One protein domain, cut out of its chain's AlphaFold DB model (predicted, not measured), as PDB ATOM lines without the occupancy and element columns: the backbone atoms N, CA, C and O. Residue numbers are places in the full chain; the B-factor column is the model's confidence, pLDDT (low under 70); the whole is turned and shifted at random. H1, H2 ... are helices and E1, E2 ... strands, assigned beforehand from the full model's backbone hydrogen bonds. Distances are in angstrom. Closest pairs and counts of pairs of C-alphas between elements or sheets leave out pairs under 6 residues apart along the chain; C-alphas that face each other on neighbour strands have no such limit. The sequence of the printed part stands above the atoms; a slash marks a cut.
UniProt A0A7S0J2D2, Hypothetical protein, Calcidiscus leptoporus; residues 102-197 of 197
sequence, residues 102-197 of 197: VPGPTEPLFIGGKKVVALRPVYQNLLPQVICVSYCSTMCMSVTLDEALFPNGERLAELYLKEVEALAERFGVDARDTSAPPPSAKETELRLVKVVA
ATOM      1  N   VAL A 102      15.497  52.900 -35.022       88.12
ATOM      2  CA  VAL A 102      16.439  53.316 -33.985       88.12
ATOM      3  C   VAL A 102      16.732  52.124 -33.074       88.12
ATOM      4  O   VAL A 102      15.858  51.700 -32.318       88.12
ATOM      5  N   PRO A 103      17.955  51.570 -33.098       88.56
ATOM      6  CA  PRO A 103      18.359  50.579 -32.112       88.56
ATOM      7  C   PRO A 103      18.294  51.190 -30.712       88.56
ATOM      8  O   PRO A 103      18.881  52.248 -30.476       88.56
ATOM      9  N   GLY A 104      17.584  50.544 -29.791       89.38
ATOM     10  CA  GLY A 104      17.557  50.963 -28.394       89.38
ATOM     11  C   GLY A 104      18.256  49.970 -27.461       89.38
ATOM     12  O   GLY A 104      18.870  48.999 -27.914       89.38
ATOM     13  N   PRO A 105      18.220  50.236 -26.144       88.38
ATOM     14  CA  PRO A 105      18.977  49.469 -25.161       88.38
ATOM     15  C   PRO A 105      18.523  48.011 -25.054       88.38
ATOM     16  O   PRO A 105      17.327  47.705 -24.996       88.38
ATOM     17  N   THR A 106      19.497  47.108 -24.965       89.62
ATOM     18  CA  THR A 106      19.267  45.686 -24.670       89.62
ATOM     19  C   THR A 106      19.061  45.436 -23.179       89.62
ATOM     20  O   THR A 106      18.361  44.499 -22.806       89.62
ATOM     21  N   GLU A 107      19.643  46.288 -22.335       90.12
ATOM     22  CA  GLU A 107      19.548  46.235 -20.877       90.12
ATOM     23  C   GLU A 107      18.294  46.977 -20.371       90.12
ATOM     24  O   GLU A 107      17.930  48.024 -20.924       90.12
ATOM     25  N   PRO A 108      17.634  46.488 -19.302       91.88
ATOM     26  CA  PRO A 108      16.527  47.194 -18.673       91.88
ATOM     27  C   PRO A 108      16.922  48.576 -18.149       91.88
ATOM     28  O   PRO A 108      17.889  48.726 -17.405       91.88
ATOM     29  N   LEU A 109      16.108  49.578 -18.466       93.62
ATOM     30  CA  LEU A 109      16.243  50.921 -17.913       93.62
ATOM     31  C   LEU A 109      15.379  51.088 -16.661       93.62
ATOM     32  O   LEU A 109      14.306  50.488 -16.545       93.62
ATOM     33  N   PHE A 110      15.814  51.963 -15.752       95.19
ATOM     34  CA  PHE A 110      15.074  52.321 -14.544       95.19
ATOM     35  C   PHE A 110      14.962  53.839 -14.404       95.19
ATOM     36  O   PHE A 110      15.956  54.552 -14.516       95.19
ATOM     37  N   ILE A 111      13.756  54.331 -14.119       95.50
ATOM     38  CA  ILE A 111      13.484  55.747 -13.842       95.50
ATOM     39  C   ILE A 111      12.869  55.830 -12.448       95.50
ATOM     40  O   ILE A 111      11.850  55.196 -12.176       95.50
ATOM     41  N   GLY A 112      13.514  56.563 -11.535       96.12
ATOM     42  CA  GLY A 112      13.062  56.658 -10.141       96.12
ATOM     43  C   GLY A 112      12.933  55.293  -9.447       96.12
ATOM     44  O   GLY A 112      11.986  55.071  -8.700       96.12
ATOM     45  N   GLY A 113      13.824  54.345  -9.765       95.69
ATOM     46  CA  GLY A 113      13.801  52.977  -9.232       95.69
ATOM     47  C   GLY A 113      12.759  52.042  -9.860       95.69
ATOM     48  O   GLY A 113      12.710  50.867  -9.508       95.69
ATOM     49  N   LYS A 114      11.939  52.516 -10.808       95.00
ATOM     50  CA  LYS A 114      10.942  51.693 -11.507       95.00
ATOM     51  C   LYS A 114      11.453  51.253 -12.872       95.00
ATOM     52  O   LYS A 114      11.986  52.070 -13.620       95.00
ATOM     53  N   LYS A 115      11.255  49.974 -13.205       92.06
ATOM     54  CA  LYS A 115      11.627  49.404 -14.506       92.06
ATOM     55  C   LYS A 115      10.803  50.047 -15.625       92.06
ATOM     56  O   LYS A 115       9.575  50.078 -15.552       92.06
ATOM     57  N   VAL A 116      11.475  50.513 -16.672       91.19
ATOM     58  CA  VAL A 116      10.832  50.958 -17.913       91.19
ATOM     59  C   VAL A 116      10.273  49.734 -18.632       91.19
ATOM     60  O   VAL A 116      10.987  48.753 -18.840       91.19
ATOM     61  N   VAL A 117       8.992  49.788 -19.000       86.75
ATOM     62  CA  VAL A 117       8.275  48.668 -19.638       86.75
ATOM     63  C   VAL A 117       8.295  48.735 -21.163       86.75
ATOM     64  O   VAL A 117       8.267  47.701 -21.816       86.75
ATOM     65  N   ALA A 118       8.359  49.940 -21.733       83.50
ATOM     66  CA  ALA A 118       8.367  50.170 -23.171       83.50
ATOM     67  C   ALA A 118       8.966  51.544 -23.497       83.50
ATOM     68  O   ALA A 118       8.887  52.469 -22.686       83.50
ATOM     69  N   LEU A 119       9.501  51.679 -24.710       85.94
ATOM     70  CA  LEU A 119       9.906  52.950 -25.304       85.94
ATOM     71  C   LEU A 119       9.005  53.222 -26.512       85.94
ATOM     72  O   LEU A 119       8.923  52.387 -27.408       85.94
ATOM     73  N   ARG A 120       8.320  54.373 -26.527       87.19
ATOM     74  CA  ARG A 120       7.435  54.798 -27.625       87.19
ATOM     75  C   ARG A 120       7.851  56.179 -28.123       87.19
ATOM     76  O   ARG A 120       7.452  57.177 -27.524       87.19
ATOM     77  N   PRO A 121       8.701  56.259 -29.152       86.25
ATOM     78  CA  PRO A 121       9.113  57.538 -29.689       86.25
ATOM     79  C   PRO A 121       7.970  58.154 -30.496       86.25
ATOM     80  O   PRO A 121       7.383  57.511 -31.362       86.25
ATOM     81  N   VAL A 122       7.683  59.424 -30.228       87.19
ATOM     82  CA  VAL A 122       6.770  60.240 -31.029       87.19
ATOM     83  C   VAL A 122       7.596  61.358 -31.637       87.19
ATOM     84  O   VAL A 122       8.325  62.048 -30.925       87.19
ATOM     85  N   TYR A 123       7.510  61.511 -32.954       86.62
ATOM     86  CA  TYR A 123       8.243  62.544 -33.670       86.62
ATOM     87  C   TYR A 123       7.316  63.198 -34.685       86.62
ATOM     88  O   TYR A 123       6.879  62.567 -35.646       86.62
ATOM     89  N   GLN A 124       6.998  64.464 -34.434       86.19
ATOM     90  CA  GLN A 124       6.181  65.274 -35.326       86.19
ATOM     91  C   GLN A 124       7.064  65.835 -36.437       86.19
ATOM     92  O   GLN A 124       8.137  66.381 -36.180       86.19
ATOM     93  N   ASN A 125       6.620  65.669 -37.677       81.62
ATOM     94  CA  ASN A 125       7.369  66.048 -38.865       81.62
ATOM     95  C   ASN A 125       6.426  66.660 -39.912       81.62
ATOM     96  O   ASN A 125       5.210  66.595 -39.755       81.62
ATOM     97  N   LEU A 126       6.972  67.235 -40.988       87.69
ATOM     98  CA  LEU A 126       6.170  67.776 -42.100       87.69
ATOM     99  C   LEU A 126       5.410  66.690 -42.883       87.69
ATOM    100  O   LEU A 126       4.488  66.996 -43.631       87.69
ATOM    101  N   LEU A 127       5.819  65.432 -42.727       92.31
ATOM    102  CA  LEU A 127       5.182  64.252 -43.296       92.31
ATOM    103  C   LEU A 127       4.782  63.286 -42.175       92.31
ATOM    104  O   LEU A 127       5.385  63.337 -41.096       92.31
ATOM    105  N   PRO A 128       3.868  62.338 -42.449       93.25
ATOM    106  CA  PRO A 128       3.699  61.152 -41.622       93.25
ATOM    107  C   PRO A 128       5.039  60.521 -41.238       93.25
ATOM    108  O   PRO A 128       5.960  60.411 -42.058       93.25
ATOM    109  N   GLN A 129       5.143  60.081 -39.990       93.56
ATOM    110  CA  GLN A 129       6.369  59.508 -39.449       93.56
ATOM    111  C   GLN A 129       6.087  58.125 -38.877       93.56
ATOM    112  O   GLN A 129       5.305  57.973 -37.941       93.56
ATOM    113  N   VAL A 130       6.793  57.127 -39.399       93.31
ATOM    114  CA  VAL A 130       6.916  55.806 -38.789       93.31
ATOM    115  C   VAL A 130       8.279  55.729 -38.115       93.31
ATOM    116  O   VAL A 130       9.304  56.085 -38.709       93.31
ATOM    117  N   ILE A 131       8.304  55.292 -36.862       92.94
ATOM    118  CA  ILE A 131       9.541  55.071 -36.119       92.94
ATOM    119  C   ILE A 131       9.472  53.761 -35.338       92.94
ATOM    120  O   ILE A 131       8.565  53.537 -34.538       92.94
ATOM    121  N   CYS A 132      10.455  52.901 -35.576       92.06
ATOM    122  CA  CYS A 132      10.676  51.684 -34.815       92.06
ATOM    123  C   CYS A 132      11.796  51.908 -33.799       92.06
ATOM    124  O   CYS A 132      12.832  52.484 -34.136       92.06
ATOM    125  N   VAL A 133      11.606  51.419 -32.575       91.50
ATOM    126  CA  VAL A 133      12.658  51.318 -31.563       91.50
ATOM    127  C   VAL A 133      12.686  49.919 -30.968       91.50
ATOM    128  O   VAL A 133      11.638  49.336 -30.685       91.50
ATOM    129  N   SER A 134      13.880  49.368 -30.765       90.62
ATOM    130  CA  SER A 134      14.056  48.129 -30.005       90.62
ATOM    131  C   SER A 134      14.336  48.423 -28.528       90.62
ATOM    132  O   SER A 134      15.073  49.343 -28.198       90.62
ATOM    133  N   TYR A 135      13.755  47.653 -27.613       89.69
ATOM    134  CA  TYR A 135      14.027  47.728 -26.175       89.69
ATOM    135  C   TYR A 135      13.812  46.360 -25.535       89.69
ATOM    136  O   TYR A 135      12.741  45.781 -25.699       89.69
ATOM    137  N   CYS A 136      14.809  45.836 -24.811       87.19
ATOM    138  CA  CYS A 136      14.719  44.522 -24.148       87.19
ATOM    139  C   CYS A 136      14.130  43.424 -25.067       87.19
ATOM    140  O   CYS A 136      13.136  42.782 -24.727       87.19
ATOM    141  N   SER A 137      14.693  43.272 -26.274       81.06
ATOM    142  CA  SER A 137      14.253  42.302 -27.304       81.06
ATOM    143  C   SER A 137      12.833  42.478 -27.839       81.06
ATOM    144  O   SER A 137      12.352  41.644 -28.598       81.06
ATOM    145  N   THR A 138      12.172  43.574 -27.487       81.38
ATOM    146  CA  THR A 138      10.870  43.954 -28.023       81.38
ATOM    147  C   THR A 138      11.052  45.074 -29.034       81.38
ATOM    148  O   THR A 138      11.797  46.018 -28.775       81.38
ATOM    149  N   MET A 139      10.370  44.999 -30.176       86.25
ATOM    150  CA  MET A 139      10.280  46.121 -31.104       86.25
ATOM    151  C   MET A 139       8.975  46.876 -30.853       86.25
ATOM    152  O   MET A 139       7.901  46.281 -30.793       86.25
ATOM    153  N   CYS A 140       9.065  48.193 -30.717       86.06
ATOM    154  CA  CYS A 140       7.919  49.083 -30.697       86.06
ATOM    155  C   CYS A 140       7.913  49.915 -31.975       86.06
ATOM    156  O   CYS A 140       8.907  50.567 -32.285       86.06
ATOM    157  N   MET A 141       6.788  49.921 -32.686       88.75
ATOM    158  CA  MET A 141       6.555  50.798 -33.828       88.75
ATOM    159  C   MET A 141       5.560  51.884 -33.431       88.75
ATOM    160  O   MET A 141       4.524  51.602 -32.832       88.75
ATOM    161  N   SER A 142       5.873  53.130 -33.755       90.44
ATOM    162  CA  SER A 142       4.996  54.276 -33.542       90.44
ATOM    163  C   SER A 142       4.742  54.970 -34.872       90.44
ATOM    164  O   SER A 142       5.660  55.154 -35.672       90.44
ATOM    165  N   VAL A 143       3.483  55.332 -35.104       90.50
ATOM    166  CA  VAL A 143       3.033  56.042 -36.300       90.50
ATOM    167  C   VAL A 143       2.474  57.383 -35.844       90.50
ATOM    168  O   VAL A 143       1.566  57.427 -35.020       90.50
ATOM    169  N   THR A 144       3.045  58.473 -36.345       91.44
ATOM    170  CA  THR A 144       2.585  59.841 -36.085       91.44
ATOM    171  C   THR A 144       1.940  60.375 -37.357       91.44
ATOM    172  O   THR A 144       2.602  60.446 -38.396       91.44
ATOM    173  N   LEU A 145       0.653  60.713 -37.275       90.62
ATOM    174  CA  LEU A 145      -0.192  61.165 -38.383       90.62
ATOM    175  C   LEU A 145      -0.910  62.459 -37.989       90.62
ATOM    176  O   LEU A 145      -1.167  62.683 -36.807       90.62
ATOM    177  N   ASP A 146      -1.257  63.278 -38.980       89.75
ATOM    178  CA  ASP A 146      -2.219  64.367 -38.805       89.75
ATOM    179  C   ASP A 146      -3.636  63.792 -38.926       89.75
ATOM    180  O   ASP A 146      -4.021  63.288 -39.982       89.75
ATOM    181  N   GLU A 147      -4.406  63.846 -37.843       87.69
ATOM    182  CA  GLU A 147      -5.768  63.309 -37.787       87.69
ATOM    183  C   GLU A 147      -6.698  63.953 -38.826       87.69
ATOM    184  O   GLU A 147      -7.547  63.267 -39.399       87.69
ATOM    185  N   ALA A 148      -6.502  65.238 -39.144       90.81
ATOM    186  CA  ALA A 148      -7.313  65.936 -40.138       90.81
ATOM    187  C   ALA A 148      -7.044  65.439 -41.569       90.81
ATOM    188  O   ALA A 148      -7.923  65.529 -42.426       90.81
ATOM    189  N   LEU A 149      -5.846  64.907 -41.831       89.25
ATOM    190  CA  LEU A 149      -5.451  64.369 -43.139       89.25
ATOM    191  C   LEU A 149      -5.670  62.855 -43.253       89.25
ATOM    192  O   LEU A 149      -5.850  62.347 -44.360       89.25
ATOM    193  N   PHE A 150      -5.661  62.134 -42.129       87.88
ATOM    194  CA  PHE A 150      -5.783  60.676 -42.073       87.88
ATOM    195  C   PHE A 150      -6.963  60.245 -41.187       87.88
ATOM    196  O   PHE A 150      -6.747  59.655 -40.124       87.88
ATOM    197  N   PRO A 151      -8.219  60.480 -41.623       85.25
ATOM    198  CA  PRO A 151      -9.378  59.936 -40.931       85.25
ATOM    199  C   PRO A 151      -9.300  58.403 -40.993       85.25
ATOM    200  O   PRO A 151      -9.295  57.820 -42.080       85.25
ATOM    201  N   ASN A 152      -9.245  57.746 -39.832       86.81
ATOM    202  CA  ASN A 152      -8.969  56.312 -39.630       86.81
ATOM    203  C   ASN A 152      -7.484  55.882 -39.709       86.81
ATOM    204  O   ASN A 152      -7.164  54.770 -40.151       86.81
ATOM    205  N   GLY A 153      -6.552  56.754 -39.315       83.38
ATOM    206  CA  GLY A 153      -5.115  56.456 -39.299       83.38
ATOM    207  C   GLY A 153      -4.720  55.233 -38.452       83.38
ATOM    208  O   GLY A 153      -3.748  54.545 -38.774       83.38
ATOM    209  N   GLU A 154      -5.497  54.895 -37.423       83.06
ATOM    210  CA  GLU A 154      -5.317  53.714 -36.568       83.06
ATOM    211  C   GLU A 154      -5.361  52.394 -37.347       83.06
ATOM    212  O   GLU A 154      -4.672  51.430 -36.995       83.06
ATOM    213  N   ARG A 155      -6.082  52.362 -38.475       86.31
ATOM    214  CA  ARG A 155      -6.189  51.179 -39.333       86.31
ATOM    215  C   ARG A 155      -4.845  50.753 -39.922       86.31
ATOM    216  O   ARG A 155      -4.654  49.571 -40.207       86.31
ATOM    217  N   LEU A 156      -3.893  51.677 -40.077       85.31
ATOM    218  CA  LEU A 156      -2.546  51.343 -40.541       85.31
ATOM    219  C   LEU A 156      -1.834  50.402 -39.562       85.31
ATOM    220  O   LEU A 156      -1.181  49.451 -39.993       85.31
ATOM    221  N   ALA A 157      -1.995  50.627 -38.255       81.62
ATOM    222  CA  ALA A 157      -1.422  49.750 -37.244       81.62
ATOM    223  C   ALA A 157      -2.044  48.350 -37.331       81.62
ATOM    224  O   ALA A 157      -1.317  47.363 -37.366       81.62
ATOM    225  N   GLU A 158      -3.370  48.253 -37.446       85.06
ATOM    226  CA  GLU A 158      -4.070  46.968 -37.572       85.06
ATOM    227  C   GLU A 158      -3.646  46.175 -38.813       85.06
ATOM    228  O   GLU A 158      -3.429  44.967 -38.733       85.06
ATOM    229  N   LEU A 159      -3.526  46.847 -39.960       89.50
ATOM    230  CA  LEU A 159      -3.085  46.227 -41.210       89.50
ATOM    231  C   LEU A 159      -1.635  45.749 -41.114       89.50
ATOM    232  O   LEU A 159      -1.327  44.660 -41.591       89.50
ATOM    233  N   TYR A 160      -0.768  46.511 -40.448       87.50
ATOM    234  CA  TYR A 160       0.602  46.084 -40.185       87.50
ATOM    235  C   TYR A 160       0.662  44.836 -39.291       87.50
ATOM    236  O   TYR A 160       1.423  43.918 -39.588       87.50
ATOM    237  N   LEU A 161      -0.158  44.760 -38.233       86.00
ATOM    238  CA  LEU A 161      -0.232  43.556 -37.392       86.00
ATOM    239  C   LEU A 161      -0.630  42.328 -38.224       86.00
ATOM    240  O   LEU A 161       0.041  41.302 -38.154       86.00
ATOM    241  N   LYS A 162      -1.677  42.463 -39.049       88.94
ATOM    242  CA  LYS A 162      -2.162  41.389 -39.932       88.94
ATOM    243  C   LYS A 162      -1.099  40.926 -40.922       88.94
ATOM    244  O   LYS A 162      -0.977  39.735 -41.176       88.94
ATOM    245  N   GLU A 163      -0.328  41.860 -41.471       90.06
ATOM    246  CA  GLU A 163       0.772  41.550 -42.384       90.06
ATOM    247  C   GLU A 163       1.833  40.675 -41.707       90.06
ATOM    248  O   GLU A 163       2.303  39.701 -42.295       90.06
ATOM    249  N   VAL A 164       2.194  40.979 -40.456       88.69
ATOM    250  CA  VAL A 164       3.186  40.163 -39.748       88.69
ATOM    251  C   VAL A 164       2.616  38.832 -39.273       88.69
ATOM    252  O   VAL A 164       3.324  37.831 -39.333       88.69
ATOM    253  N   GLU A 165       1.345  38.777 -38.879       89.00
ATOM    254  CA  GLU A 165       0.659  37.507 -38.608       89.00
ATOM    255  C   GLU A 165       0.667  36.597 -39.851       89.00
ATOM    256  O   GLU A 165       0.995  35.416 -39.738       89.00
ATOM    257  N   ALA A 166       0.412  37.150 -41.041       89.25
ATOM    258  CA  ALA A 166       0.465  36.406 -42.300       89.25
ATOM    259  C   ALA A 166       1.881  35.901 -42.633       89.25
ATOM    260  O   ALA A 166       2.043  34.775 -43.107       89.25
ATOM    261  N   LEU A 167       2.920  36.702 -42.367       91.69
ATOM    262  CA  LEU A 167       4.313  36.262 -42.501       91.69
ATOM    263  C   LEU A 167       4.649  35.144 -41.506       91.69
ATOM    264  O   LEU A 167       5.272  34.156 -41.887       91.69
ATOM    265  N   ALA A 168       4.223  35.278 -40.251       90.56
ATOM    266  CA  ALA A 168       4.470  34.285 -39.216       90.56
ATOM    267  C   ALA A 168       3.827  32.938 -39.576       90.56
ATOM    268  O   ALA A 168       4.507  31.914 -39.566       90.56
ATOM    269  N   GLU A 169       2.563  32.944 -40.010       90.12
ATOM    270  CA  GLU A 169       1.875  31.749 -40.508       90.12
ATOM    271  C   GLU A 169       2.608  31.134 -41.707       90.12
ATOM    272  O   GLU A 169       2.875  29.931 -41.731       90.12
ATOM    273  N   ARG A 170       3.004  31.964 -42.681       89.88
ATOM    274  CA  ARG A 170       3.717  31.522 -43.887       89.88
ATOM    275  C   ARG A 170       5.040  30.821 -43.573       89.88
ATOM    276  O   ARG A 170       5.378  29.853 -44.254       89.88
ATOM    277  N   PHE A 171       5.779  31.306 -42.579       91.44
ATOM    278  CA  PHE A 171       7.087  30.770 -42.195       91.44
ATOM    279  C   PHE A 171       7.037  29.803 -41.002       91.44
ATOM    280  O   PHE A 171       8.083  29.325 -40.570       91.44
ATOM    281  N   GLY A 172       5.846  29.474 -40.488       90.25
ATOM    282  CA  GLY A 172       5.683  28.558 -39.357       90.25
ATOM    283  C   GLY A 172       6.215  29.105 -38.028       90.25
ATOM    284  O   GLY A 172       6.610  28.324 -37.164       90.25
ATOM    285  N   VAL A 173       6.243  30.429 -37.867       88.44
ATOM    286  CA  VAL A 173       6.614  31.114 -36.623       88.44
ATOM    287  C   VAL A 173       5.356  31.310 -35.777       88.44
ATOM    288  O   VAL A 173       4.343  31.810 -36.266       88.44
ATOM    289  N   ASP A 174       5.401  30.950 -34.494       82.25
ATOM    290  CA  ASP A 174       4.303  31.260 -33.578       82.25
ATOM    291  C   ASP A 174       4.312  32.761 -33.247       82.25
ATOM    292  O   ASP A 174       5.118  33.241 -32.452       82.25
ATOM    293  N   ALA A 175       3.380  33.509 -33.841       70.56
ATOM    294  CA  ALA A 175       3.216  34.946 -33.614       70.56
ATOM    295  C   ALA A 175       2.934  35.322 -32.143       70.56
ATOM    296  O   ALA A 175       3.023  36.498 -31.781       70.56
ATOM    297  N   ARG A 176       2.557  34.357 -31.296       68.69
ATOM    298  CA  ARG A 176       2.273  34.555 -29.866       68.69
ATOM    299  C   ARG A 176       3.414  34.083 -28.970       68.69
ATOM    300  O   ARG A 176       3.358  34.325 -27.761       68.69
ATOM    301  N   ASP A 177       4.442  33.455 -29.536       66.38
ATOM    302  CA  ASP A 177       5.609  33.031 -28.779       66.38
ATOM    303  C   ASP A 177       6.465  34.244 -28.393       66.38
ATOM    304  O   ASP A 177       7.187  34.852 -29.183       66.38
ATOM    305  N   THR A 178       6.374  34.609 -27.118       60.28
ATOM    306  CA  THR A 178       7.181  35.668 -26.499       60.28
ATOM    307  C   THR A 178       8.403  35.111 -25.763       60.28
ATOM    308  O   THR A 178       9.199  35.887 -25.228       60.28
ATOM    309  N   SER A 179       8.569  33.783 -25.740       53.53
ATOM    310  CA  SER A 179       9.542  33.050 -24.923       53.53
ATOM    311  C   SER A 179      10.912  32.870 -25.577       53.53
ATOM    312  O   SER A 179      11.877  32.558 -24.876       53.53
ATOM    313  N   ALA A 180      11.034  33.122 -26.885       48.41
ATOM    314  CA  ALA A 180      12.313  33.052 -27.581       48.41
ATOM    315  C   ALA A 180      13.373  33.944 -26.885       48.41
ATOM    316  O   ALA A 180      13.059  35.065 -26.455       48.41
ATOM    317  N   PRO A 181      14.638  33.508 -26.766       41.97
ATOM    318  CA  PRO A 181      15.706  34.334 -26.204       41.97
ATOM    319  C   PRO A 181      16.016  35.550 -27.103       41.97
ATOM    320  O   PRO A 181      15.712  35.522 -28.299       41.97
ATOM    321  N   PRO A 182      16.604  36.637 -26.558       43.72
ATOM    322  CA  PRO A 182      17.160  37.724 -27.362       43.72
ATOM    323  C   PRO A 182      18.072  37.140 -28.445       43.72
ATOM    324  O   PRO A 182      18.932  36.321 -28.101       43.72
ATOM    325  N   PRO A 183      17.940  37.531 -29.720       40.75
ATOM    326  CA  PRO A 183      18.895  37.063 -30.703       40.75
ATOM    327  C   PRO A 183      20.283  37.613 -30.359       40.75
ATOM    328  O   PRO A 183      20.432  38.715 -29.816       40.75
ATOM    329  N   SER A 184      21.318  36.829 -30.659       35.72
ATOM    330  CA  SER A 184      22.691  37.326 -30.583       35.72
ATOM    331  C   SER A 184      22.841  38.529 -31.525       35.72
ATOM    332  O   SER A 184      22.139  38.614 -32.529       35.72
ATOM    333  N   ALA A 185      23.762  39.453 -31.230       38.50
ATOM    334  CA  ALA A 185      23.932  40.740 -31.926       38.50
ATOM    335  C   ALA A 185      24.107  40.680 -33.470       38.50
ATOM    336  O   ALA A 185      24.260  41.720 -34.106       38.50
ATOM    337  N   LYS A 186      24.113  39.487 -34.080       31.50
ATOM    338  CA  LYS A 186      24.245  39.246 -35.520       31.50
ATOM    339  C   LYS A 186      22.939  38.916 -36.252       31.50
ATOM    340  O   LYS A 186      22.944  38.974 -37.477       31.50
ATOM    341  N   GLU A 187      21.838  38.629 -35.562       31.20
ATOM    342  CA  GLU A 187      20.563  38.264 -36.199       31.20
ATOM    343  C   GLU A 187      19.442  39.147 -35.641       31.20
ATOM    344  O   GLU A 187      19.308  39.327 -34.438       31.20
ATOM    345  N   THR A 188      18.677  39.811 -36.505       30.62
ATOM    346  CA  THR A 188      17.563  40.677 -36.090       30.62
ATOM    347  C   THR A 188      16.278  40.041 -36.577       30.62
ATOM    348  O   THR A 188      15.996  40.084 -37.771       30.62
ATOM    349  N   GLU A 189      15.507  39.469 -35.658       32.59
ATOM    350  CA  GLU A 189      14.153  38.999 -35.936       32.59
ATOM    351  C   GLU A 189      13.128  39.954 -35.304       32.59
ATOM    352  O   GLU A 189      13.319  40.457 -34.191       32.59
ATOM    353  N   LEU A 190      12.072  40.263 -36.059       33.59
ATOM    354  CA  LEU A 190      11.012  41.194 -35.681       33.59
ATOM    355  C   LEU A 190      10.087  40.541 -34.644       33.59
ATOM    356  O   LEU A 190       9.466  39.525 -34.932       33.59
ATOM    357  N   ARG A 191       9.918  41.162 -33.469       34.47
ATOM    358  CA  ARG A 191       8.837  40.815 -32.532       34.47
ATOM    359  C   ARG A 191       7.759  41.875 -32.558       34.47
ATOM    360  O   ARG A 191       8.060  43.046 -32.326       34.47
ATOM    361  N   LEU A 192       6.513  41.463 -32.764       33.09
ATOM    362  CA  LEU A 192       5.369  42.336 -32.552       33.09
ATOM    363  C   LEU A 192       4.774  42.134 -31.174       33.09
ATOM    364  O   LEU A 192       4.290  41.063 -30.830       33.09
ATOM    365  N   VAL A 193       4.749  43.219 -30.409       32.06
ATOM    366  CA  VAL A 193       3.968  43.304 -29.182       32.06
ATOM    367  C   VAL A 193       2.837  44.287 -29.439       32.06
ATOM    368  O   VAL A 193       3.051  45.493 -29.566       32.06
ATOM    369  N   LYS A 194       1.616  43.759 -29.537       25.95
ATOM    370  CA  LYS A 194       0.398  44.564 -29.608       25.95
ATOM    371  C   LYS A 194       0.196  45.239 -28.253       25.95
ATOM    372  O   LYS A 194      -0.162  44.578 -27.283       25.95
ATOM    373  N   VAL A 195       0.401  46.552 -28.187       30.70
ATOM    374  CA  VAL A 195      -0.066  47.353 -27.052       30.70
ATOM    375  C   VAL A 195      -0.997  48.429 -27.580       30.70
ATOM    376  O   VAL A 195      -0.553  49.404 -28.178       30.70
ATOM    377  N   VAL A 196      -2.291  48.196 -27.381       25.31
ATOM    378  CA  VAL A 196      -3.355  49.175 -27.614       25.31
ATOM    379  C   VAL A 196      -3.260  50.220 -26.499       25.31
ATOM    380  O   VAL A 196      -3.130  49.843 -25.332       25.31
ATOM    381  N   ALA A 197      -3.250  51.501 -26.863       28.75
ATOM    382  CA  ALA A 197      -3.471  52.614 -25.944       28.75
ATOM    383  C   ALA A 197      -4.873  53.165 -26.195       28.75
ATOM    384  O   ALA A 197      -5.236  53.243 -27.391       28.75
TER     385      ALA A 197
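Overview. This is residues 102 to 197 of the 197 residues of the protein "Hypothetical protein" of Calcidiscus leptoporus (UniProt A0A7S0J2D2). Little regular structure: a long loop, residues 102 to 128, leads into a two-stranded hairpin, E1 and E2, and one helix, H1, splays away from it, while a long tail, residues 172 to 197, folds back from the helix's end. Residues 110 to 115 stick out. The printed 96 residues have two named strands, antiparallel, then one named helix; the class is mixed, with only 31 residues in named elements. The whole is only just loose, close to compact: radius of gyration of the C-alphas 15.1 A, spans 42 by 41 by 24 A.

Arrangement. E1, residues 129 to 135, and E2, residues 138 to 144, form an antiparallel hairpin at 161 degrees; N 131 and O 142 are within hydrogen-bond range at 2.9 A. The closest C-alphas of E2 and H1, residues 155 to 171, are those of Val 143 and Ala 157, 7.8 A. E1 and H1 are apart. In H1 every O i to N i+4 pair is within hydrogen-bond range.

Along the chain. E1 begins at C-alpha 129 (6.369, 59.508, -39.449) and spans 19.3 A; E2 spans 19.6 A. H1 spans 24.5 A, ending at C-alpha 171 (7.087, 30.770, -42.195).

Size, cuts and confidence. The farthest C-alphas, of Gly 112 and Arg 170, are 43.1 A apart. The printed part has no cut; no link is long. Residues 176 to 197 have pLDDT under 70.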